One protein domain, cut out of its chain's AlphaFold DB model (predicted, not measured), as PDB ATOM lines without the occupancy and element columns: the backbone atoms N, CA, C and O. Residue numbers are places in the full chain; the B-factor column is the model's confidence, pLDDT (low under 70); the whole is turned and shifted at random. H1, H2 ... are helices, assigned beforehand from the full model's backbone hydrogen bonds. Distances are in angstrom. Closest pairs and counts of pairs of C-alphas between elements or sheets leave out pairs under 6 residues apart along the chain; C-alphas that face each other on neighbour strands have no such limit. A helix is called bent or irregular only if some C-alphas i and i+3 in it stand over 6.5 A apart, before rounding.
ATOM      1  N   ASP A 149     -31.149   8.755  34.266       97.25
ATOM      2  CA  ASP A 149     -29.927   8.965  33.482       97.25
ATOM      3  C   ASP A 149     -29.146   7.660  33.282       97.25
ATOM      4  O   ASP A 149     -28.799   7.307  32.160       97.25
ATOM      5  N   LYS A 150     -28.954   6.886  34.356       97.44
ATOM      6  CA  LYS A 150     -28.265   5.583  34.304       97.44
ATOM      7  C   LYS A 150     -29.024   4.559  33.467       97.44
ATOM      8  O   LYS A 150     -28.422   3.720  32.803       97.44
ATOM      9  N   TYR A 151     -30.355   4.584  33.530       97.94
ATOM     10  CA  TYR A 151     -31.169   3.724  32.683       97.94
ATOM     11  C   TYR A 151     -31.003   4.105  31.212       97.94
ATOM     12  O   TYR A 151     -30.796   3.225  30.383       97.94
ATOM     13  N   MET A 152     -31.044   5.399  30.889       98.00
ATOM     14  CA  MET A 152     -30.856   5.880  29.520       98.00
ATOM     15  C   MET A 152     -29.444   5.606  28.993       98.00
ATOM     16  O   MET A 152     -29.315   5.226  27.836       98.00
ATOM     17  N   GLU A 153     -28.411   5.691  29.832       98.19
ATOM     18  CA  GLU A 153     -27.049   5.259  29.490       98.19
ATOM     19  C   GLU A 153     -27.029   3.787  29.048       98.19
ATOM     20  O   GLU A 153     -26.543   3.472  27.963       98.19
ATOM     21  N   LYS A 154     -27.676   2.889  29.807       97.94
ATOM     22  CA  LYS A 154     -27.821   1.477  29.410       97.94
ATOM     23  C   LYS A 154     -28.641   1.277  28.142       97.94
ATOM     24  O   LYS A 154     -28.363   0.368  27.363       97.94
ATOM     25  N   VAL A 155     -29.650   2.113  27.908       98.38
ATOM     26  CA  VAL A 155     -30.397   2.091  26.645       98.38
ATOM     27  C   VAL A 155     -29.485   2.426  25.467       98.38
ATOM     28  O   VAL A 155     -29.588   1.756  24.442       98.38
ATOM     29  N   GLU A 156     -28.602   3.419  25.594       98.31
ATOM     30  CA  GLU A 156     -27.644   3.762  24.536       98.31
ATOM     31  C   GLU A 156     -26.618   2.643  24.309       98.31
ATOM     32  O   GLU A 156     -26.437   2.234  23.165       98.31
ATOM     33  N   GLU A 157     -26.061   2.042  25.367       98.00
ATOM     34  CA  GLU A 157     -25.184   0.863  25.235       98.00
ATOM     35  C   GLU A 157     -25.870  -0.272  24.447       98.00
ATOM     36  O   GLU A 157     -25.297  -0.875  23.540       98.00
ATOM     37  N   HIS A 158     -27.143  -0.558  24.740       97.62
ATOM     38  CA  HIS A 158     -27.877  -1.582  23.997       97.62
ATOM     39  C   HIS A 158     -28.283  -1.153  22.583       97.62
ATOM     40  O   HIS A 158     -28.517  -2.021  21.742       97.62
ATOM     41  N   LYS A 159     -28.379   0.144  22.279       97.81
ATOM     42  CA  LYS A 159     -28.572   0.601  20.894       97.81
ATOM     43  C   LYS A 159     -27.330   0.334  20.052       97.81
ATOM     44  O   LYS A 159     -27.480  -0.080  18.908       97.81
ATOM     45  N   GLU A 160     -26.140   0.510  20.619       97.75
ATOM     46  CA  GLU A 160     -24.881   0.150  19.953       97.75
ATOM     47  C   GLU A 160     -24.838  -1.355  19.663       97.75
ATOM     48  O   GLU A 160     -24.657  -1.756  18.515       97.75
ATOM     49  N   ILE A 161     -25.161  -2.193  20.655       96.25
ATOM     50  CA  ILE A 161     -25.253  -3.652  20.463       96.25
ATOM     51  C   ILE A 161     -26.288  -4.014  19.386       96.25
ATOM     52  O   ILE A 161     -26.057  -4.899  18.561       96.25
ATOM     53  N   LEU A 162     -27.449  -3.350  19.374       96.69
ATOM     54  CA  LEU A 162     -28.460  -3.587  18.346       96.69
ATOM     55  C   LEU A 162     -27.943  -3.214  16.951       96.69
ATOM     56  O   LEU A 162     -28.201  -3.956  16.007       96.69
ATOM     57  N   SER A 163     -27.204  -2.111  16.824       97.38
ATOM     58  CA  SER A 163     -26.578  -1.701  15.565       97.38
ATOM     59  C   SER A 163     -25.622  -2.778  15.042       97.38
ATOM     60  O   SER A 163     -25.709  -3.156  13.872       97.38
ATOM     61  N   ASP A 164     -24.777  -3.342  15.909       96.69
ATOM     62  CA  ASP A 164     -23.869  -4.435  15.542       96.69
ATOM     63  C   ASP A 164     -24.645  -5.676  15.074       96.69
ATOM     64  O   ASP A 164     -24.328  -6.282  14.047       96.69
ATOM     65  N   ILE A 165     -25.715  -6.040  15.790       96.56
ATOM     66  CA  ILE A 165     -26.613  -7.135  15.400       96.56
ATOM     67  C   ILE A 165     -27.228  -6.871  14.021       96.56
ATOM     68  O   ILE A 165     -27.236  -7.764  13.170       96.56
ATOM     69  N   GLU A 166     -27.740  -5.666  13.775       96.81
ATOM     70  CA  GLU A 166     -28.349  -5.299  12.496       96.81
ATOM     71  C   GLU A 166     -27.344  -5.353  11.344       96.81
ATOM     72  O   GLU A 166     -27.689  -5.846  10.264       96.81
ATOM     73  N   GLU A 167     -26.091  -4.956  11.581       97.69
ATOM     74  CA  GLU A 167     -25.010  -5.117  10.612       97.69
ATOM     75  C   GLU A 167     -24.817  -6.596  10.247       97.69
ATOM     76  O   GLU A 167     -24.828  -6.949   9.064       97.69
ATOM     77  N   LYS A 168     -24.716  -7.495  11.238       97.62
ATOM     78  CA  LYS A 168     -24.544  -8.941  10.984       97.62
ATOM     79  C   LYS A 168     -25.744  -9.559  10.277       97.62
ATOM     80  O   LYS A 168     -25.564 -10.372   9.367       97.62
ATOM     81  N   LEU A 169     -26.964  -9.147  10.620       96.81
ATOM     82  CA  LEU A 169     -28.163  -9.553   9.880       96.81
ATOM     83  C   LEU A 169     -28.118  -9.066   8.427       96.81
ATOM     84  O   LEU A 169     -28.499  -9.812   7.525       96.81
ATOM     85  N   GLY A 170     -27.626  -7.849   8.184       97.38
ATOM     86  CA  GLY A 170     -27.393  -7.311   6.843       97.38
ATOM     87  C   GLY A 170     -26.386  -8.142   6.045       97.38
ATOM     88  O   GLY A 170     -26.654  -8.496   4.897       97.38
ATOM     89  N   GLN A 171     -25.274  -8.543   6.668       97.50
ATOM     90  CA  GLN A 171     -24.283  -9.428   6.044       97.50
ATOM     91  C   GLN A 171     -24.891 -10.784   5.655       97.50
ATOM     92  O   GLN A 171     -24.687 -11.252   4.535       97.50
ATOM     93  N   LEU A 172     -25.689 -11.400   6.537       97.12
ATOM     94  CA  LEU A 172     -26.394 -12.653   6.235       97.12
ATOM     95  C   LEU A 172     -27.387 -12.493   5.077       97.12
ATOM     96  O   LEU A 172     -27.440 -13.355   4.197       97.12
ATOM     97  N   LYS A 173     -28.145 -11.390   5.044       96.81
ATOM     98  CA  LYS A 173     -29.060 -11.078   3.932       96.81
ATOM     99  C   LYS A 173     -28.288 -10.981   2.615       96.81
ATOM    100  O   LYS A 173     -28.635 -11.677   1.664       96.81
ATOM    101  N   GLY A 174     -27.175 -10.247   2.604       96.00
ATOM    102  CA  GLY A 174     -26.292 -10.153   1.442       96.00
ATOM    103  C   GLY A 174     -25.710 -11.504   1.010       96.00
ATOM    104  O   GLY A 174     -25.638 -11.791  -0.183       96.00
ATOM    105  N   LEU A 175     -25.335 -12.381   1.947       94.38
ATOM    106  CA  LEU A 175     -24.874 -13.736   1.619       94.38
ATOM    107  C   LEU A 175     -25.965 -14.571   0.940       94.38
ATOM    108  O   LEU A 175     -25.668 -15.273  -0.027       94.38
ATOM    109  N   ALA A 176     -27.205 -14.490   1.427       94.44
ATOM    110  CA  ALA A 176     -28.343 -15.210   0.862       94.44
ATOM    111  C   ALA A 176     -28.756 -14.678  -0.520       94.44
ATOM    112  O   ALA A 176     -29.142 -15.461  -1.380       94.44
ATOM    113  N   GLU A 177     -28.683 -13.365  -0.739       94.50
ATOM    114  CA  GLU A 177     -29.018 -12.731  -2.022       94.50
ATOM    115  C   GLU A 177     -27.992 -13.040  -3.118       94.50
ATOM    116  O   GLU A 177     -28.364 -13.215  -4.275       94.50
ATOM    117  N   ASN A 178     -26.715 -13.163  -2.746       91.50
ATOM    118  CA  ASN A 178     -25.609 -13.465  -3.659       91.50
ATOM    119  C   ASN A 178     -25.336 -14.977  -3.814       91.50
ATOM    120  O   ASN A 178     -24.265 -15.382  -4.284       91.50
ATOM    121  N   GLU A 179     -26.240 -15.837  -3.348       90.62
ATOM    122  CA  GLU A 179     -26.124 -17.290  -3.438       90.62
ATOM    123  C   GLU A 179     -27.196 -17.856  -4.372       90.62
ATOM    124  O   GLU A 179     -28.381 -17.863  -4.053       90.62
ATOM    125  N   TYR A 180     -26.758 -18.346  -5.532       89.75
ATOM    126  CA  TYR A 180     -27.627 -18.922  -6.564       89.75
ATOM    127  C   TYR A 180     -27.348 -20.409  -6.810       89.75
ATOM    128  O   TYR A 180     -28.193 -21.104  -7.367       89.75
ATOM    129  N   GLU A 181     -26.173 -20.899  -6.407       89.19
ATOM    130  CA  GLU A 181     -25.717 -22.267  -6.667       89.19
ATOM    131  C   GLU A 181     -26.350 -23.254  -5.673       89.19
ATOM    132  O   GLU A 181     -26.607 -24.405  -6.021       89.19
ATOM    133  N   HIS A 182     -26.648 -22.791  -4.453       91.44
ATOM    134  CA  HIS A 182     -27.132 -23.622  -3.347       91.44
ATOM    135  C   HIS A 182     -28.438 -23.091  -2.717       91.44
ATOM    136  O   HIS A 182     -28.401 -22.460  -1.652       91.44
ATOM    137  N   PRO A 183     -29.618 -23.350  -3.316       92.12
ATOM    138  CA  PRO A 183     -30.909 -22.866  -2.810       92.12
ATOM    139  C   PRO A 183     -31.240 -23.304  -1.376       92.12
ATOM    140  O   PRO A 183     -31.922 -22.592  -0.639       92.12
ATOM    141  N   GLU A 184     -30.768 -24.474  -0.952       93.56
ATOM    142  CA  GLU A 184     -30.907 -24.970   0.415       93.56
ATOM    143  C   GLU A 184     -30.127 -24.114   1.420       93.56
ATOM    144  O   GLU A 184     -30.642 -23.821   2.496       93.56
ATOM    145  N   LEU A 185     -28.941 -23.620   1.041       93.12
ATOM    146  CA  LEU A 185     -28.146 -22.725   1.883       93.12
ATOM    147  C   LEU A 185     -28.849 -21.373   2.050       93.12
ATOM    148  O   LEU A 185     -28.915 -20.845   3.156       93.12
ATOM    149  N   VAL A 186     -29.448 -20.852   0.974       95.56
ATOM    150  CA  VAL A 186     -30.270 -19.630   1.017       95.56
ATOM    151  C   VAL A 186     -31.434 -19.786   1.996       95.56
ATOM    152  O   VAL A 186     -31.693 -18.886   2.796       95.56
ATOM    153  N   ARG A 187     -32.141 -20.924   1.952       95.94
ATOM    154  CA  ARG A 187     -33.257 -21.211   2.869       95.94
ATOM    155  C   ARG A 187     -32.793 -21.269   4.322       95.94
ATOM    156  O   ARG A 187     -33.441 -20.667   5.172       95.94
ATOM    157  N   GLU A 188     -31.677 -21.941   4.594       96.25
ATOM    158  CA  GLU A 188     -31.094 -22.017   5.939       96.25
ATOM    159  C   GLU A 188     -30.705 -20.631   6.475       96.25
ATOM    160  O   GLU A 188     -31.078 -20.287   7.595       96.25
ATOM    161  N   ILE A 189     -30.033 -19.802   5.665       96.50
ATOM    162  CA  ILE A 189     -29.648 -18.439   6.063       96.50
ATOM    163  C   ILE A 189     -30.890 -17.595   6.374       96.50
ATOM    164  O   ILE A 189     -30.955 -16.948   7.419       96.50
ATOM    165  N   LYS A 190     -31.906 -17.623   5.499       96.31
ATOM    166  CA  LYS A 190     -33.163 -16.884   5.711       96.31
ATOM    167  C   LYS A 190     -33.892 -17.336   6.973       96.31
ATOM    168  O   LYS A 190     -34.399 -16.495   7.713       96.31
ATOM    169  N   GLN A 191     -33.916 -18.640   7.244       95.56
ATOM    170  CA  GLN A 191     -34.510 -19.169   8.467       95.56
ATOM    171  C   GLN A 191     -33.746 -18.700   9.710       95.56
ATOM    172  O   GLN A 191     -34.380 -18.309  10.688       95.56
ATOM    173  N   GLN A 192     -32.410 -18.679   9.668       96.38
ATOM    174  CA  GLN A 192     -31.599 -18.196  10.786       96.38
ATOM    175  C   GLN A 192     -31.824 -16.701  11.051       96.38
ATOM    176  O   GLN A 192     -32.029 -16.312  12.200       96.38
ATOM    177  N   ILE A 193     -31.869 -15.874   9.998       96.69
ATOM    178  CA  ILE A 193     -32.214 -14.446  10.110       96.69
ATOM    179  C   ILE A 193     -33.569 -14.284  10.803       96.69
ATOM    180  O   ILE A 193     -33.679 -13.524  11.762       96.69
ATOM    181  N   LYS A 194     -34.586 -15.039  10.367       95.38
ATOM    182  CA  LYS A 194     -35.931 -14.979  10.949       95.38
ATOM    183  C   LYS A 194     -35.938 -15.381  12.429       95.38
ATOM    184  O   LYS A 194     -36.584 -14.720  13.237       95.38
ATOM    185  N   THR A 195     -35.178 -16.411  12.809       95.44
ATOM    186  CA  THR A 195     -34.998 -16.813  14.216       95.44
ATOM    187  C   THR A 195     -34.386 -15.688  15.053       95.44
ATOM    188  O   THR A 195     -34.880 -15.389  16.141       95.44
ATOM    189  N   PHE A 196     -33.344 -15.024  14.544       96.62
ATOM    190  CA  PHE A 196     -32.718 -13.888  15.223       96.62
ATOM    191  C   PHE A 196     -33.685 -12.706  15.367       96.62
ATOM    192  O   PHE A 196     -33.805 -12.130  16.447       96.62
ATOM    193  N   GLU A 197     -34.436 -12.380  14.318       96.56
ATOM    194  CA  GLU A 197     -35.425 -11.299  14.341       96.56
ATOM    195  C   GLU A 197     -36.575 -11.581  15.325       96.56
ATOM    196  O   GLU A 197     -36.969 -10.690  16.082       96.56
ATOM    197  N   TYR A 198     -37.052 -12.825  15.405       95.44
ATOM    198  CA  TYR A 198     -38.030 -13.246  16.411       95.44
ATOM    199  C   TYR A 198     -37.493 -13.172  17.843       95.44
ATOM    200  O   TYR A 198     -38.228 -12.768  18.747       95.44
ATOM    201  N   SER A 199     -36.230 -13.544  18.063       94.31
ATOM    202  CA  SER A 199     -35.564 -13.403  19.365       94.31
ATOM    203  C   SER A 199     -35.535 -11.936  19.811       94.31
ATOM    204  O   SER A 199     -35.957 -11.617  20.925       94.31
ATOM    205  N   LEU A 200     -35.142 -11.016  18.919       94.25
ATOM    206  CA  LEU A 200     -35.144  -9.573  19.196       94.25
ATOM    207  C   LEU A 200     -36.553  -9.042  19.499       94.25
ATOM    208  O   LEU A 200     -36.730  -8.199  20.375       94.25
ATOM    209  N   ALA A 201     -37.580  -9.566  18.832       94.75
ATOM    210  CA  ALA A 201     -38.962  -9.192  19.111       94.75
ATOM    211  C   ALA A 201     -39.510  -9.772  20.433       94.75
ATOM    212  O   ALA A 201     -40.505  -9.279  20.972       94.75
ATOM    213  N   GLY A 202     -38.855 -10.792  20.996       90.94
ATOM    214  CA  GLY A 202     -39.371 -11.582  22.117       90.94
ATOM    215  C   GLY A 202     -40.469 -12.570  21.712       90.94
ATOM    216  O   GLY A 202     -41.219 -13.025  22.570       90.94
ATOM    217  N   MET A 203     -40.583 -12.873  20.417       91.12
ATOM    218  CA  MET A 203     -41.494 -13.889  19.870       91.12
ATOM    219  C   MET A 203     -40.866 -15.285  19.852       91.12
ATOM    220  O   MET A 203     -41.574 -16.288  19.796       91.12
ATOM    221  N   GLY A 204     -39.534 -15.344  19.849       88.88
ATOM    222  CA  GLY A 204     -38.752 -16.573  19.797       88.88
ATOM    223  C   GLY A 204     -37.923 -16.805  21.060       88.88
ATOM    224  O   GLY A 204     -37.909 -15.967  21.967       88.88
ATOM    225  N   PRO A 205     -37.212 -17.944  21.127       88.06
ATOM    226  CA  PRO A 205     -36.241 -18.188  22.185       88.06
ATOM    227  C   PRO A 205     -35.159 -17.104  22.180       88.06
ATOM    228  O   PRO A 205     -34.823 -16.557  21.129       88.06
ATOM    229  N   SER A 206     -34.594 -16.818  23.355       86.62
ATOM    230  CA  SER A 206     -33.444 -15.920  23.445       86.62
ATOM    231  C   SER A 206     -32.259 -16.560  22.733       86.62
ATOM    232  O   SER A 206     -31.836 -17.656  23.089       86.62
ATOM    233  N   VAL A 207     -31.728 -15.843  21.756       87.56
ATOM    234  CA  VAL A 207     -30.496 -16.196  21.051       87.56
ATOM    235  C   VAL A 207     -29.331 -15.480  21.715       87.56
ATOM    236  O   VAL A 207     -29.470 -14.328  22.138       87.56
ATOM    237  N   ASP A 208     -28.199 -16.168  21.821       89.69
ATOM    238  CA  ASP A 208     -26.982 -15.588  22.369       89.69
ATOM    239  C   ASP A 208     -26.351 -14.577  21.401       89.69
ATOM    240  O   ASP A 208     -26.343 -14.763  20.182       89.69
ATOM    241  N   HIS A 209     -25.798 -13.496  21.944       90.00
ATOM    242  CA  HIS A 209     -25.165 -12.452  21.142       90.00
ATOM    243  C   HIS A 209     -24.000 -13.013  20.316       90.00
ATOM    244  O   HIS A 209     -23.870 -12.706  19.131       90.00
ATOM    245  N   GLU A 210     -23.192 -13.892  20.914       91.88
ATOM    246  CA  GLU A 210     -22.045 -14.504  20.244       91.88
ATOM    247  C   GLU A 210     -22.465 -15.375  19.047       91.88
ATOM    248  O   GLU A 210     -21.781 -15.392  18.020       91.88
ATOM    249  N   GLU A 211     -23.617 -16.046  19.138       92.94
ATOM    250  CA  GLU A 211     -24.183 -16.830  18.036       92.94
ATOM    251  C   GLU A 211     -24.503 -15.944  16.824       92.94
ATOM    252  O   GLU A 211     -24.144 -16.284  15.694       92.94
ATOM    253  N   ILE A 212     -25.121 -14.780  17.054       94.00
ATOM    254  CA  ILE A 212     -25.434 -13.816  15.989       94.00
ATOM    255  C   ILE A 212     -24.143 -13.292  15.354       94.00
ATOM    256  O   ILE A 212     -24.037 -13.236  14.127       94.00
ATOM    257  N   MET A 213     -23.149 -12.948  16.177       95.62
ATOM    258  CA  MET A 213     -21.882 -12.384  15.707       95.62
ATOM    259  C   MET A 213     -21.096 -13.344  14.809       95.62
ATOM    260  O   MET A 213     -20.513 -12.910  13.816       95.62
ATOM    261  N   LYS A 214     -21.111 -14.646  15.115       95.38
ATOM    262  CA  LYS A 214     -20.382 -15.679  14.355       95.38
ATOM    263  C   LYS A 214     -21.135 -16.203  13.132       95.38
ATOM    264  O   LYS A 214     -20.540 -16.862  12.277       95.38
ATOM    265  N   ALA A 215     -22.438 -15.942  13.028       95.62
ATOM    266  CA  ALA A 215     -23.268 -16.506  11.968       95.62
ATOM    267  C   ALA A 215     -22.785 -16.162  10.539       95.62
ATOM    268  O   ALA A 215     -22.739 -17.080   9.713       95.62
ATOM    269  N   PRO A 216     -22.378 -14.916  10.204       95.88
ATOM    270  CA  PRO A 216     -21.887 -14.602   8.859       95.88
ATOM    271  C   PRO A 216     -20.671 -15.439   8.448       95.88
ATOM    272  O   PRO A 216     -20.647 -16.003   7.352       95.88
ATOM    273  N   GLU A 217     -19.692 -15.579   9.341       94.69
ATOM    274  CA  GLU A 217     -18.470 -16.358   9.105       94.69
ATOM    275  C   GLU A 217     -18.785 -17.844   8.924       94.69
ATOM    276  O   GLU A 217     -18.283 -18.486   7.995       94.69
ATOM    277  N   PHE A 218     -19.679 -18.379   9.758       95.12
ATOM    278  CA  PHE A 218     -20.152 -19.756   9.656       95.12
ATOM    279  C   PHE A 218     -20.764 -20.055   8.277       95.12
ATOM    280  O   PHE A 218     -20.385 -21.032   7.619       95.12
ATOM    281  N   PHE A 219     -21.680 -19.209   7.796       95.06
ATOM    282  CA  PHE A 219     -22.331 -19.424   6.501       95.06
ATOM    283  C   PHE A 219     -21.399 -19.163   5.311       95.06
ATOM    284  O   PHE A 219     -21.457 -19.906   4.326       95.06
ATOM    285  N   ALA A 220     -20.492 -18.187   5.407       92.56
ATOM    286  CA  ALA A 220     -19.460 -17.962   4.396       92.56
ATOM    287  C   ALA A 220     -18.522 -19.177   4.254       92.56
ATOM    288  O   ALA A 220     -18.231 -19.613   3.136       92.56
ATOM    289  N   GLY A 221     -18.109 -19.781   5.375       92.31
ATOM    290  CA  GLY A 221     -17.316 -21.012   5.385       92.31
ATOM    291  C   GLY A 221     -18.043 -22.177   4.708       92.31
ATOM    292  O   GLY A 221     -17.480 -22.844   3.838       92.31
ATOM    293  N   ARG A 222     -19.329 -22.377   5.024       91.81
ATOM    294  CA  ARG A 222     -20.150 -23.431   4.400       91.81
ATOM    295  C   ARG A 222     -20.346 -23.226   2.900       91.81
ATOM    296  O   ARG A 222     -20.274 -24.202   2.155       91.81
ATOM    297  N   LYS A 223     -20.542 -21.985   2.447       90.38
ATOM    298  CA  LYS A 223     -20.596 -21.648   1.015       90.38
ATOM    299  C   LYS A 223     -19.319 -22.083   0.297       90.38
ATOM    300  O   LYS A 223     -19.392 -22.747  -0.732       90.38
ATOM    301  N   LYS A 224     -18.151 -21.767   0.866       90.00
ATOM    302  CA  LYS A 224     -16.854 -22.158   0.296       90.00
ATOM    303  C   LYS A 224     -16.702 -23.680   0.202       90.00
ATOM    304  O   LYS A 224     -16.384 -24.188  -0.865       90.00
ATOM    305  N   MET A 225     -17.025 -24.406   1.274       88.62
ATOM    306  CA  MET A 225     -16.948 -25.874   1.281       88.62
ATOM    307  C   MET A 225     -17.823 -26.520   0.200       88.62
ATOM    308  O   MET A 225     -17.402 -27.482  -0.438       88.62
ATOM    309  N   LYS A 226     -19.038 -26.001  -0.024       86.25
ATOM    310  CA  LYS A 226     -19.928 -26.532  -1.066       86.25
ATOM    311  C   LYS A 226     -19.404 -26.270  -2.481       86.25
ATOM    312  O   LYS A 226     -19.505 -27.155  -3.328       86.25
ATOM    313  N   LYS A 227     -18.783 -25.110  -2.717       82.94
ATOM    314  CA  LYS A 227     -18.102 -24.810  -3.986       82.94
ATOM    315  C   LYS A 227     -16.932 -25.753  -4.245       82.94
ATOM    316  O   LYS A 227     -16.831 -26.300  -5.340       82.94
ATOM    317  N   ASP A 228     -16.104 -25.995  -3.232       81.38
ATOM    318  CA  ASP A 228     -14.956 -26.896  -3.346       81.38
ATOM    319  C   ASP A 228     -15.415 -28.337  -3.654       81.38
ATOM    320  O   ASP A 228     -14.873 -28.986  -4.543       81.38
ATOM    321  N   LEU A 229     -16.485 -28.821  -3.008       75.06
ATOM    322  CA  LEU A 229     -17.076 -30.138  -3.293       75.06
ATOM    323  C   LEU A 229     -17.624 -30.265  -4.723       75.06
ATOM    324  O   LEU A 229     -17.494 -31.325  -5.332       75.06
ATOM    325  N   ASN A 230     -18.210 -29.204  -5.279       66.81
ATOM    326  CA  ASN A 230     -18.649 -29.189  -6.677       66.81
ATOM    327  C   ASN A 230     -17.470 -29.199  -7.664       66.81
ATOM    328  O   ASN A 230     -17.619 -29.693  -8.779       66.81
ATOM    329  N   PHE A 231     -16.304 -28.684  -7.267       62.78
ATOM    330  CA  PHE A 231     -15.095 -28.715  -8.088       62.78
ATOM    331  C   PHE A 231     -14.464 -30.115  -8.157       62.78
ATOM    332  O   PHE A 231     -13.941 -30.486  -9.197       62.78
ATOM    333  N   PHE A 232     -14.537 -30.911  -7.085       59.44
ATOM    334  CA  PHE A 232     -14.006 -32.286  -7.075       59.44
ATOM    335  C   PHE A 232     -14.933 -33.332  -7.720       59.44
ATOM    336  O   PHE A 232     -14.494 -34.453  -7.967       59.44
ATOM    337  N   ASN A 233     -16.200 -32.986  -7.963       56.41
ATOM    338  CA  ASN A 233     -17.206 -33.879  -8.553       56.41
ATOM    339  C   ASN A 233     -17.467 -33.623 -10.054       56.41
ATOM    340  O   ASN A 233     -18.315 -34.305 -10.631       56.41
ATOM    341  N   ASN A 234     -16.771 -32.657 -10.668       49.25
ATOM    342  CA  ASN A 234     -16.753 -32.396 -12.116       49.25
ATOM    343  C   ASN A 234     -15.388 -32.760 -12.708       49.25
ATOM    344  O   ASN A 234     -15.354 -33.088 -13.914       49.25
TER     345      ASN A 234
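This is residues 149 to 234 of the 234 residues of an uncharacterized protein of Parcubacteria group bacterium QH_9_35_7 (UniProt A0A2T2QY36). Three helices make a loosely staggered up-and-down bundle, each running against the one before: H1 and H3 overlap along part of their lengths, H2 folds back beside them, and residues 149 to 160 of H1 stick out. The printed part has 86 residues, H1, H2, H3 in order, no named strand, class all helix. It is loose, radius of gyration of the C-alphas 16.0 A, a rod spanning 63 by 21 by 19 A.

H1, residues 149 to 177, and H2, residues 183 to 201, form a hairpin at 13 degrees; Ala 176 and Val 186 have the closest C-alphas, 4.8 A. H3, residues 209 to 232, touches H1 the same way at 11 degrees, C-alphas 172 and 216 closest at 5.6 A. H2 and H3, a hairpin, only just touch, with 3 pairs of C-alphas within 8 A, Phe 196 and Ile 212 closest at 7.3 A. Every O i to N i+4 pair is within hydrogen-bond range in H1 and H2, 18 of 20 in H3.

H1 begins at C-alpha 149 (-29.927, 8.965, 33.482) and is 41.6 A long, H2 27.1 A. H3, 36.3 A, ends at C-alpha 232 (-14.006, -32.286, -7.075); it is irregular, C-alphas 213 and 216 being 7.2 A apart.

The printed part has no cut and no long link; pLDDT is under 70 at residues 230 to 234.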